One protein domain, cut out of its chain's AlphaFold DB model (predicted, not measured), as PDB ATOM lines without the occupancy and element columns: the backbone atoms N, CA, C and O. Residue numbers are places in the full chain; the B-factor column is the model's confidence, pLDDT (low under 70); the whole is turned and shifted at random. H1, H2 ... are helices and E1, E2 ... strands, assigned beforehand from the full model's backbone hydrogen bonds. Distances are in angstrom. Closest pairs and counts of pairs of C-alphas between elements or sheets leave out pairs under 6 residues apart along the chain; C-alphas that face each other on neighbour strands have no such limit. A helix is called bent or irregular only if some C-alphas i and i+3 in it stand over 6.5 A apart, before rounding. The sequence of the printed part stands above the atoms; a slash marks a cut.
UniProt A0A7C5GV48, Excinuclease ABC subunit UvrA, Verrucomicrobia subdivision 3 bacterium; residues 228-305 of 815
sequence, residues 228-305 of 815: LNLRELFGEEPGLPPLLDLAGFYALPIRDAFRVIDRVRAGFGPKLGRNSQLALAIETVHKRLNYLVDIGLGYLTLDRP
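Overview. This is residues 228 to 305 of the 815 residues of the protein "Excinuclease ABC subunit UvrA" of Verrucomicrobia subdivision 3 bacterium (UniProt A0A7C5GV48). A long helical hairpin, H3 and H4, makes most of the body, and a small patch of H1, E1 and H2 lies beside H3, with H1 on the side of H3 away from H4. The turn of the hairpin sticks out at residues 272 to 277, and past the other end of H4 the unnamed tail, residues 295 to 305, folds back across the end where H3 begins. The printed part has 78 residues, with four named helices and one named strand in the order H1, E1, H2, H3, H4; the class is mostly helix. The whole is compact, with a radius of gyration of the C-alphas of 12.6 A and spans of 35 by 27 by 18 A.

Along the chain. H1 is residues 230 to 234, starting at C-alpha 230 at (6.785, 44.508, 16.648). E1 is residues 243 to 245, 6.7 A long, and H2 is residues 246 to 251, 8.7 A long. H3 is residues 254 to 271, 25.7 A from first to last C-alpha, starting at C-alpha 254 at (4.374, 41.624, 32.783). H4 is residues 277 to 294, 25.8 A long, ending at C-alpha 294 at (-4.812, 43.777, 37.825).

Arrangement. H3 and H4 form a helical hairpin: they touch, closest at the C-alphas of Phe 258 and Leu 289, 5.6 A apart, and run opposite ways at a shallow tilt of 30 degrees. H3 has a kink of 25 degrees near residue 265 and is only just irregular, with C-alphas 267 and 270 7.0 A apart. H1 touches H3, which meets it with residues 263 to 267 alone; the closest C-alphas are those of Leu 233 and Gly 267, 6.6 A apart. H2 and H3 are close but not clearly touching, with the C-alphas of Phe 249 and Ala 257 6.4 A apart; they run opposite ways at a tilt of 38 degrees, only just steep. E1 pairs with no named strand, but residues 243 to 244 of E1 pair antiparallel with residues 228 to 229. E1 and H2 meet only through their link. H4 is apart from H1, E1 and H2. Every O i to N i+4 pair is within hydrogen-bond range in H1, H2 and H4, and 12 of 14 are in H3.

Size, cuts and confidence. The C-alphas farthest apart are those of Gly 273 and Pro 305, 36.4 A. The printed part has no cut. The links E1 to H2, H2 to H3 and H3 to H4 are tight, and H1 to E1 is a short link of 8 residues. The mean pLDDT of the printed part is 84.3; residue 237 and residues 269 to 275 are under 70.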
ATOM      1  N   LEU A 228       8.958  37.880  16.807       87.75
ATOM      2  CA  LEU A 228       7.801  38.706  16.483       87.75
ATOM      3  C   LEU A 228       8.273  40.070  15.976       87.75
ATOM      4  O   LEU A 228       9.064  40.743  16.638       87.75
ATOM      5  N   ASN A 229       7.775  40.490  14.813       87.44
ATOM      6  CA  ASN A 229       8.054  41.812  14.256       87.44
ATOM      7  C   ASN A 229       7.118  42.854  14.869       87.44
ATOM      8  O   ASN A 229       6.003  43.061  14.396       87.44
ATOM      9  N   LEU A 230       7.572  43.503  15.939       82.50
ATOM     10  CA  LEU A 230       6.785  44.508  16.648       82.50
ATOM     11  C   LEU A 230       6.656  45.801  15.846       82.50
ATOM     12  O   LEU A 230       5.614  46.442  15.915       82.50
ATOM     13  N   ARG A 231       7.661  46.159  15.033       81.94
ATOM     14  CA  ARG A 231       7.610  47.377  14.204       81.94
ATOM     15  C   ARG A 231       6.460  47.334  13.204       81.94
ATOM     16  O   ARG A 231       5.786  48.335  12.991       81.94
ATOM     17  N   GLU A 232       6.231  46.173  12.606       78.50
ATOM     18  CA  GLU A 232       5.122  45.962  11.675       78.50
ATOM     19  C   GLU A 232       3.758  46.010  12.375       78.50
ATOM     20  O   GLU A 232       2.776  46.455  11.785       78.50
ATOM     21  N   LEU A 233       3.694  45.591  13.641       73.38
ATOM     22  CA  LEU A 233       2.449  45.562  14.404       73.38
ATOM     23  C   LEU A 233       2.112  46.905  15.057       73.38
ATOM     24  O   LEU A 233       0.936  47.256  15.147       73.38
ATOM     25  N   PHE A 234       3.116  47.632  15.557       72.81
ATOM     26  CA  PHE A 234       2.942  48.781  16.455       72.81
ATOM     27  C   PHE A 234       3.530  50.093  15.920       72.81
ATOM     28  O   PHE A 234       3.203  51.143  16.469       72.81
ATOM     29  N   GLY A 235       4.376  50.059  14.886       74.50
ATOM     30  CA  GLY A 235       5.275  51.168  14.557       74.50
ATOM     31  C   GLY A 235       6.515  51.195  15.463       74.50
ATOM     32  O   GLY A 235       6.833  50.211  16.128       74.50
ATOM     33  N   GLU A 236       7.255  52.306  15.472       74.00
ATOM     34  CA  GLU A 236       8.361  52.500  16.422       74.00
ATOM     35  C   GLU A 236       7.809  52.903  17.793       74.00
ATOM     36  O   GLU A 236       7.218  53.972  17.934       74.00
ATOM     37  N   GLU A 237       8.010  52.053  18.805       69.19
ATOM     38  CA  GLU A 237       7.665  52.358  20.195       69.19
ATOM     39  C   GLU A 237       8.915  52.494  21.077       69.19
ATOM     40  O   GLU A 237       9.793  51.625  21.045       69.19
ATOM     41  N   PRO A 238       8.999  53.547  21.912       71.25
ATOM     42  CA  PRO A 238      10.073  53.687  22.884       71.25
ATOM     43  C   PRO A 238      10.065  52.533  23.894       71.25
ATOM     44  O   PRO A 238       9.053  52.268  24.537       71.25
ATOM     45  N   GLY A 239      11.214  51.882  24.075       72.19
ATOM     46  CA  GLY A 239      11.412  50.863  25.114       72.19
ATOM     47  C   GLY A 239      11.135  49.416  24.693       72.19
ATOM     48  O   GLY A 239      11.444  48.514  25.467       72.19
ATOM     49  N   LEU A 240      10.638  49.165  23.476       76.56
ATOM     50  CA  LEU A 240      10.486  47.811  22.930       76.56
ATOM     51  C   LEU A 240      11.390  47.595  21.707       76.56
ATOM     52  O   LEU A 240      11.514  48.483  20.861       76.56
ATOM     53  N   PRO A 241      12.030  46.420  21.571       82.00
ATOM     54  CA  PRO A 241      12.834  46.121  20.394       82.00
ATOM     55  C   PRO A 241      11.937  45.903  19.160       82.00
ATOM     56  O   PRO A 241      10.840  45.358  19.284       82.00
ATOM     57  N   PRO A 242      12.402  46.237  17.940       84.12
ATOM     58  CA  PRO A 242      11.614  46.043  16.719       84.12
ATOM     59  C   PRO A 242      11.339  44.562  16.416       84.12
ATOM     60  O   PRO A 242      10.322  44.232  15.810       84.12
ATOM     61  N   LEU A 243      12.240  43.672  16.842       88.62
ATOM     62  CA  LEU A 243      12.103  42.222  16.759       88.62
ATOM     63  C   LEU A 243      12.199  41.644  18.170       88.62
ATOM     64  O   LEU A 243      13.224  41.823  18.830       88.62
ATOM     65  N   LEU A 244      11.164  40.933  18.607       91.50
ATOM     66  CA  LEU A 244      11.090  40.339  19.939       91.50
ATOM     67  C   LEU A 244      11.140  38.813  19.844       91.50
ATOM     68  O   LEU A 244      10.248  38.200  19.262       91.50
ATOM     69  N   ASP A 245      12.182  38.201  20.402       93.00
ATOM     70  CA  ASP A 245      12.258  36.746  20.580       93.00
ATOM     71  C   ASP A 245      11.612  36.301  21.905       93.00
ATOM     72  O   ASP A 245      11.144  37.113  22.709       93.00
ATOM     73  N   LEU A 246      11.567  34.985  22.127       92.25
ATOM     74  CA  LEU A 246      10.937  34.401  23.309       92.25
ATOM     75  C   LEU A 246      11.632  34.803  24.619       92.25
ATOM     76  O   LEU A 246      10.948  35.103  25.595       92.25
ATOM     77  N   ALA A 247      12.967  34.844  24.650       92.44
ATOM     78  CA  ALA A 247      13.699  35.264  25.845       92.44
ATOM     79  C   ALA A 247      13.459  36.745  26.154       92.44
ATOM     80  O   ALA A 247      13.228  37.104  27.306       92.44
ATOM     81  N   GLY A 248      13.452  37.590  25.121       92.12
ATOM     82  CA  GLY A 248      13.101  38.999  25.224       92.12
ATOM     83  C   GLY A 248      11.698  39.183  25.793       92.12
ATOM     84  O   GLY A 248      11.529  39.967  26.720       92.12
ATOM     85  N   PHE A 249      10.710  38.417  25.316       92.62
ATOM     86  CA  PHE A 249       9.348  38.454  25.860       92.62
ATOM     87  C   PHE A 249       9.296  38.063  27.346       92.62
ATOM     88  O   PHE A 249       8.600  38.710  28.123       92.62
ATOM     89  N   TYR A 250      10.061  37.047  27.757       92.12
ATOM     90  CA  TYR A 250      10.152  36.618  29.157       92.12
ATOM     91  C   TYR A 250      10.834  37.649  30.071       92.12
ATOM     92  O   TYR A 250      10.512  37.736  31.261       92.12
ATOM     93  N   ALA A 251      11.759  38.433  29.517       90.25
ATOM     94  CA  ALA A 251      12.484  39.481  30.226       90.25
ATOM     95  C   ALA A 251      11.682  40.784  30.387       90.25
ATOM     96  O   ALA A 251      12.055  41.613  31.215       90.25
ATOM     97  N   LEU A 252      10.594  40.977  29.631       90.31
ATOM     98  CA  LEU A 252       9.735  42.150  29.783       90.31
ATOM     99  C   LEU A 252       9.009  42.133  31.138       90.31
ATOM    100  O   LEU A 252       8.583  41.065  31.597       90.31
ATOM    101  N   PRO A 253       8.777  43.310  31.750       91.19
ATOM    102  CA  PRO A 253       7.770  43.442  32.789       91.19
ATOM    103  C   PRO A 253       6.422  42.921  32.280       91.19
ATOM    104  O   PRO A 253       6.046  43.152  31.128       91.19
ATOM    105  N   ILE A 254       5.662  42.239  33.134       93.50
ATOM    106  CA  ILE A 254       4.374  41.624  32.783       93.50
ATOM    107  C   ILE A 254       3.411  42.654  32.187       93.50
ATOM    108  O   ILE A 254       2.663  42.334  31.264       93.50
ATOM    109  N   ARG A 255       3.453  43.905  32.660       91.25
ATOM    110  CA  ARG A 255       2.678  45.015  32.089       91.25
ATOM    111  C   ARG A 255       3.011  45.270  30.616       91.25
ATOM    112  O   ARG A 255       2.106  45.521  29.825       91.25
ATOM    113  N   ASP A 256       4.281  45.196  30.243       90.06
ATOM    114  CA  ASP A 256       4.722  45.431  28.868       90.06
ATOM    115  C   ASP A 256       4.495  44.189  27.999       90.06
ATOM    116  O   ASP A 256       4.008  44.311  26.876       90.06
ATOM    117  N   ALA A 257       4.694  42.986  28.545       92.81
ATOM    118  CA  ALA A 257       4.274  41.744  27.895       92.81
ATOM    119  C   ALA A 257       2.757  41.731  27.608       92.81
ATOM    120  O   ALA A 257       2.331  41.326  26.524       92.81
ATOM    121  N   PHE A 258       1.935  42.226  28.540       93.50
ATOM    122  CA  PHE A 258       0.495  42.393  28.342       93.50
ATOM    123  C   PHE A 258       0.188  43.356  27.189       93.50
ATOM    124  O   PHE A 258      -0.594  43.001  26.311       93.50
ATOM    125  N   ARG A 259       0.846  44.526  27.137       90.00
ATOM    126  CA  ARG A 259       0.700  45.498  26.031       90.00
ATOM    127  C   ARG A 259       1.041  44.884  24.673       90.00
ATOM    128  O   ARG A 259       0.299  45.083  23.712       90.00
ATOM    129  N   VAL A 260       2.122  44.101  24.599       90.19
ATOM    130  CA  VAL A 260       2.510  43.379  23.378       90.19
ATOM    131  C   VAL A 260       1.389  42.434  22.939       90.19
ATOM    132  O   VAL A 260       0.956  42.481  21.788       90.19
ATOM    133  N   ILE A 261       0.874  41.600  23.847       91.44
ATOM    134  CA  ILE A 261      -0.177  40.626  23.519       91.44
ATOM    135  C   ILE A 261      -1.513  41.303  23.190       91.44
ATOM    136  O   ILE A 261      -2.211  40.847  22.285       91.44
ATOM    137  N   ASP A 262      -1.866  42.394  23.867       89.44
ATOM    138  CA  ASP A 262      -3.078  43.173  23.591       89.44
ATOM    139  C   ASP A 262      -3.092  43.712  22.161       89.44
ATOM    140  O   ASP A 262      -4.078  43.581  21.430       89.44
ATOM    141  N   ARG A 263      -1.950  44.207  21.691       85.25
ATOM    142  CA  ARG A 263      -1.853  44.666  20.312       85.25
ATOM    143  C   ARG A 263      -1.695  43.539  19.294       85.25
ATOM    144  O   ARG A 263      -2.251  43.646  18.203       85.25
ATOM    145  N   VAL A 264      -1.015  42.437  19.628       85.88
ATOM    146  CA  VAL A 264      -1.024  41.211  18.796       85.88
ATOM    147  C   VAL A 264      -2.466  40.737  18.587       85.88
ATOM    148  O   VAL A 264      -2.869  40.433  17.463       85.88
ATOM    149  N   ARG A 265      -3.276  40.748  19.649       84.88
ATOM    150  CA  ARG A 265      -4.708  40.443  19.600       84.88
ATOM    151  C   ARG A 265      -5.466  41.421  18.700       84.88
ATOM    152  O   ARG A 265      -6.260  40.967  17.882       84.88
ATOM    153  N   ALA A 266      -5.206  42.724  18.792       81.94
ATOM    154  CA  ALA A 266      -5.851  43.726  17.940       81.94
ATOM    155  C   ALA A 266      -5.464  43.602  16.450       81.94
ATOM    156  O   ALA A 266      -6.325  43.725  15.581       81.94
ATOM    157  N   GLY A 267      -4.191  43.328  16.143       76.81
ATOM    158  CA  GLY A 267      -3.678  43.262  14.770       76.81
ATOM    159  C   GLY A 267      -3.997  41.957  14.034       76.81
ATOM    160  O   GLY A 267      -4.341  41.976  12.847       76.81
ATOM    161  N   PHE A 268      -3.909  40.814  14.722       72.81
ATOM    162  CA  PHE A 268      -4.174  39.495  14.133       72.81
ATOM    163  C   PHE A 268      -5.597  38.991  14.378       72.81
ATOM    164  O   PHE A 268      -6.107  38.213  13.571       72.81
ATOM    165  N   GLY A 269      -6.257  39.435  15.451       65.19
ATOM    166  CA  GLY A 269      -7.596  38.986  15.837       65.19
ATOM    167  C   GLY A 269      -8.642  39.093  14.722       65.19
ATOM    168  O   GLY A 269      -9.325  38.104  14.475       65.19
ATOM    169  N   PRO A 270      -8.745  40.216  13.983       63.75
ATOM    170  CA  PRO A 270      -9.716  40.360  12.894       63.75
ATOM    171  C   PRO A 270      -9.426  39.471  11.674       63.75
ATOM    172  O   PRO A 270     -10.339  39.144  10.921       63.75
ATOM    173  N   LYS A 271      -8.155  39.098  11.459       69.44
ATOM    174  CA  LYS A 271      -7.702  38.287  10.313       69.44
ATOM    175  C   LYS A 271      -7.835  36.783  10.569       69.44
ATOM    176  O   LYS A 271      -7.815  35.994   9.629       69.44
ATOM    177  N   LEU A 272      -7.951  36.382  11.834       67.06
ATOM    178  CA  LEU A 272      -8.086  34.996  12.263       67.06
ATOM    179  C   LEU A 272      -9.571  34.679  12.490       67.06
ATOM    180  O   LEU A 272     -10.267  35.384  13.213       67.06
ATOM    181  N   GLY A 273     -10.077  33.600  11.888       64.69
ATOM    182  CA  GLY A 273     -11.448  33.148  12.147       64.69
ATOM    183  C   GLY A 273     -11.681  32.862  13.639       64.69
ATOM    184  O   GLY A 273     -10.765  32.414  14.332       64.69
ATOM    185  N   ARG A 274     -12.914  33.065  14.135       61.53
ATOM    186  CA  ARG A 274     -13.286  32.908  15.564       61.53
ATOM    187  C   ARG A 274     -12.920  31.544  16.184       61.53
ATOM    188  O   ARG A 274     -12.756  31.472  17.393       61.53
ATOM    189  N   ASN A 275     -12.749  30.500  15.368       65.81
ATOM    190  CA  ASN A 275     -12.375  29.144  15.799       65.81
ATOM    191  C   ASN A 275     -10.882  28.814  15.593       65.81
ATOM    192  O   ASN A 275     -10.488  27.653  15.673       65.81
ATOM    193  N   SER A 276     -10.040  29.804  15.289       81.62
ATOM    194  CA  SER A 276      -8.599  29.585  15.155       81.62
ATOM    195  C   SER A 276      -7.978  29.227  16.508       81.62
ATOM    196  O   SER A 276      -8.141  29.957  17.488       81.62
ATOM    197  N   GLN A 277      -7.207  28.135  16.554       81.56
ATOM    198  CA  GLN A 277      -6.442  27.728  17.743       81.56
ATOM    199  C   GLN A 277      -5.513  28.851  18.235       81.56
ATOM    200  O   GLN A 277      -5.355  29.046  19.439       81.56
ATOM    201  N   LEU A 278      -4.961  29.639  17.307       82.81
ATOM    202  CA  LEU A 278      -4.105  30.778  17.629       82.81
ATOM    203  C   LEU A 278      -4.884  31.905  18.324       82.81
ATOM    204  O   LEU A 278      -4.389  32.482  19.288       82.81
ATOM    205  N   ALA A 279      -6.113  32.192  17.883       83.88
ATOM    206  CA  ALA A 279      -6.950  33.216  18.509       83.88
ATOM    207  C   ALA A 279      -7.316  32.838  19.956       83.88
ATOM    208  O   ALA A 279      -7.234  33.676  20.852       83.88
ATOM    209  N   LEU A 280      -7.639  31.562  20.203       85.75
ATOM    210  CA  LEU A 280      -7.901  31.037  21.551       85.75
ATOM    211  C   LEU A 280      -6.660  31.105  22.454       85.75
ATOM    212  O   LEU A 280      -6.771  31.468  23.628       85.75
ATOM    213  N   ALA A 281      -5.479  30.787  21.915       88.25
ATOM    214  CA  ALA A 281      -4.220  30.884  22.648       88.25
ATOM    215  C   ALA A 281      -3.899  32.338  23.033       88.25
ATOM    216  O   ALA A 281      -3.641  32.610  24.205       88.25
ATOM    217  N   ILE A 282      -4.000  33.280  22.085       88.88
ATOM    218  CA  ILE A 282      -3.778  34.714  22.330       88.88
ATOM    219  C   ILE A 282      -4.746  35.237  23.395       88.88
ATOM    220  O   ILE A 282      -4.316  35.890  24.342       88.88
ATOM    221  N   GLU A 283      -6.036  34.912  23.290       88.00
ATOM    222  CA  GLU A 283      -7.050  35.323  24.267       88.00
ATOM    223  C   GLU A 283      -6.761  34.761  25.672       88.00
ATOM    224  O   GLU A 283      -6.980  35.436  26.679       88.00
ATOM    225  N   THR A 284      -6.248  33.531  25.754       89.81
ATOM    226  CA  THR A 284      -5.887  32.891  27.028       89.81
ATOM    227  C   THR A 284      -4.668  33.557  27.663       89.81
ATOM    228  O   THR A 284      -4.680  33.834  28.864       89.81
ATOM    229  N   VAL A 285      -3.628  33.836  26.871       91.88
ATOM    230  CA  VAL A 285      -2.422  34.534  27.339       91.88
ATOM    231  C   VAL A 285      -2.767  35.960  27.768       91.88
ATOM    232  O   VAL A 285      -2.388  36.366  28.863       91.88
ATOM    233  N   HIS A 286      -3.553  36.681  26.963       92.81
ATOM    234  CA  HIS A 286      -4.026  38.037  27.264       92.81
ATOM    235  C   HIS A 286      -4.720  38.107  28.627       92.81
ATOM    236  O   HIS A 286      -4.314  38.890  29.481       92.81
ATOM    237  N   LYS A 287      -5.696  37.221  28.878       90.56
ATOM    238  CA  LYS A 287      -6.421  37.167  30.157       90.56
ATOM    239  C   LYS A 287      -5.516  36.855  31.344       90.56
ATOM    240  O   LYS A 287      -5.631  37.507  32.375       90.56
ATOM    241  N   ARG A 288      -4.614  35.875  31.211       92.00
ATOM    242  CA  ARG A 288      -3.694  35.487  32.297       92.00
ATOM    243  C   ARG A 288      -2.724  36.612  32.653       92.00
ATOM    244  O   ARG A 288      -2.514  36.868  33.834       92.00
ATOM    245  N   LEU A 289      -2.181  37.302  31.651       93.81
ATOM    246  CA  LEU A 289      -1.338  38.477  31.874       93.81
ATOM    247  C   LEU A 289      -2.140  39.623  32.505       93.81
ATOM    248  O   LEU A 289      -1.655  40.238  33.449       93.81
ATOM    249  N   ASN A 290      -3.380  39.855  32.060       91.69
ATOM    250  CA  ASN A 290      -4.248  40.873  32.652       91.69
ATOM    251  C   ASN A 290      -4.494  40.626  34.147       91.69
ATOM    252  O   ASN A 290      -4.369  41.554  34.932       91.69
ATOM    253  N   TYR A 291      -4.765  39.384  34.567       89.31
ATOM    254  CA  TYR A 291      -4.952  39.072  35.992       89.31
ATOM    255  C   TYR A 291      -3.718  39.408  36.839       89.31
ATOM    256  O   TYR A 291      -3.854  39.922  37.948       89.31
ATOM    257  N   LEU A 292      -2.514  39.152  36.316       90.25
ATOM    258  CA  LEU A 292      -1.261  39.507  36.990       90.25
ATOM    259  C   LEU A 292      -1.068  41.030  37.063       90.25
ATOM    260  O   LEU A 292      -0.590  41.540  38.075       90.25
ATOM    261  N   VAL A 293      -1.461  41.775  36.026       89.25
ATOM    262  CA  VAL A 293      -1.431  43.247  36.046       89.25
ATOM    263  C   VAL A 293      -2.455  43.804  37.039       89.25
ATOM    264  O   VAL A 293      -2.095  44.633  37.876       89.25
ATOM    265  N   ASP A 294      -3.697  43.319  36.991       85.62
ATOM    266  CA  ASP A 294      -4.812  43.777  37.825       85.62
ATOM    267  C   ASP A 294      -4.535  43.581  39.317       85.62
ATOM    268  O   ASP A 294      -4.864  44.451  40.122       85.62
ATOM    269  N   ILE A 295      -3.875  42.480  39.693       84.88
ATOM    270  CA  ILE A 295      -3.497  42.202  41.084       84.88
ATOM    271  C   ILE A 295      -2.210  42.931  41.525       84.88
ATOM    272  O   ILE A 295      -1.733  42.746  42.642       84.88
ATOM    273  N   GLY A 296      -1.632  43.772  40.659       82.81
ATOM    274  CA  GLY A 296      -0.478  44.614  40.978       82.81
ATOM    275  C   GLY A 296       0.891  43.958  40.784       82.81
ATOM    276  O   GLY A 296       1.888  44.515  41.226       82.81
ATOM    277  N   LEU A 297       0.983  42.818  40.095       87.38
ATOM    278  CA  LEU A 297       2.252  42.133  39.801       87.38
ATOM    279  C   LEU A 297       2.865  42.533  38.450       87.38
ATOM    280  O   LEU A 297       3.820  41.913  37.988       87.38
ATOM    281  N   GLY A 298       2.351  43.589  37.812       88.00
ATOM    282  CA  GLY A 298       2.793  44.036  36.486       88.00
ATOM    283  C   GLY A 298       4.274  44.434  36.384       88.00
ATOM    284  O   GLY A 298       4.802  44.470  35.275       88.00
ATOM    285  N   TYR A 299       4.934  44.718  37.513       85.38
ATOM    286  CA  TYR A 299       6.358  45.067  37.589       85.38
ATOM    287  C   TYR A 299       7.294  43.849  37.582       85.38
ATOM    288  O   TYR A 299       8.499  44.008  37.395       85.38
ATOM    289  N   LEU A 300       6.776  42.641  37.825       89.19
ATOM    290  CA  LEU A 300       7.570  41.416  37.740       89.19
ATOM    291  C   LEU A 300       7.823  41.057  36.278       89.19
ATOM    292  O   LEU A 300       7.048  41.428  35.402       89.19
ATOM    293  N   THR A 301       8.877  40.291  36.021       91.31
ATOM    294  CA  THR A 301       9.129  39.675  34.715       91.31
ATOM    295  C   THR A 301       8.676  38.217  34.731       91.31
ATOM    296  O   THR A 301       8.634  37.585  35.789       91.31
ATOM    297  N   LEU A 302       8.350  37.659  33.564       90.62
ATOM    298  CA  LEU A 302       7.951  36.248  33.452       90.62
ATOM    299  C   LEU A 302       9.119  35.284  33.719       90.62
ATOM    300  O   LEU A 302       8.890  34.135  34.090       90.62
ATOM    301  N   ASP A 303      10.363  35.742  33.551       88.75
ATOM    302  CA  ASP A 303      11.566  34.954  33.855       88.75
ATOM    303  C   ASP A 303      11.965  34.975  35.344       88.75
ATOM    304  O   ASP A 303      12.871  34.242  35.759       88.75
ATOM    305  N   ARG A 304      11.306  35.799  36.176       86.00
ATOM    306  CA  ARG A 304      11.658  35.924  37.595       86.00
ATOM    307  C   ARG A 304      11.430  34.590  38.330       86.00
ATOM    308  O   ARG A 304      10.320  34.062  38.306       86.00
ATOM    309  N   PRO A 305      12.447  34.035  39.019       83.44
ATOM    310  CA  PRO A 305      12.291  32.773  39.738       83.44
ATOM    311  C   PRO A 305      11.266  32.863  40.876       83.44
ATOM    312  O   PRO A 305      11.345  33.763  41.705       83.44
TER     313      PRO A 305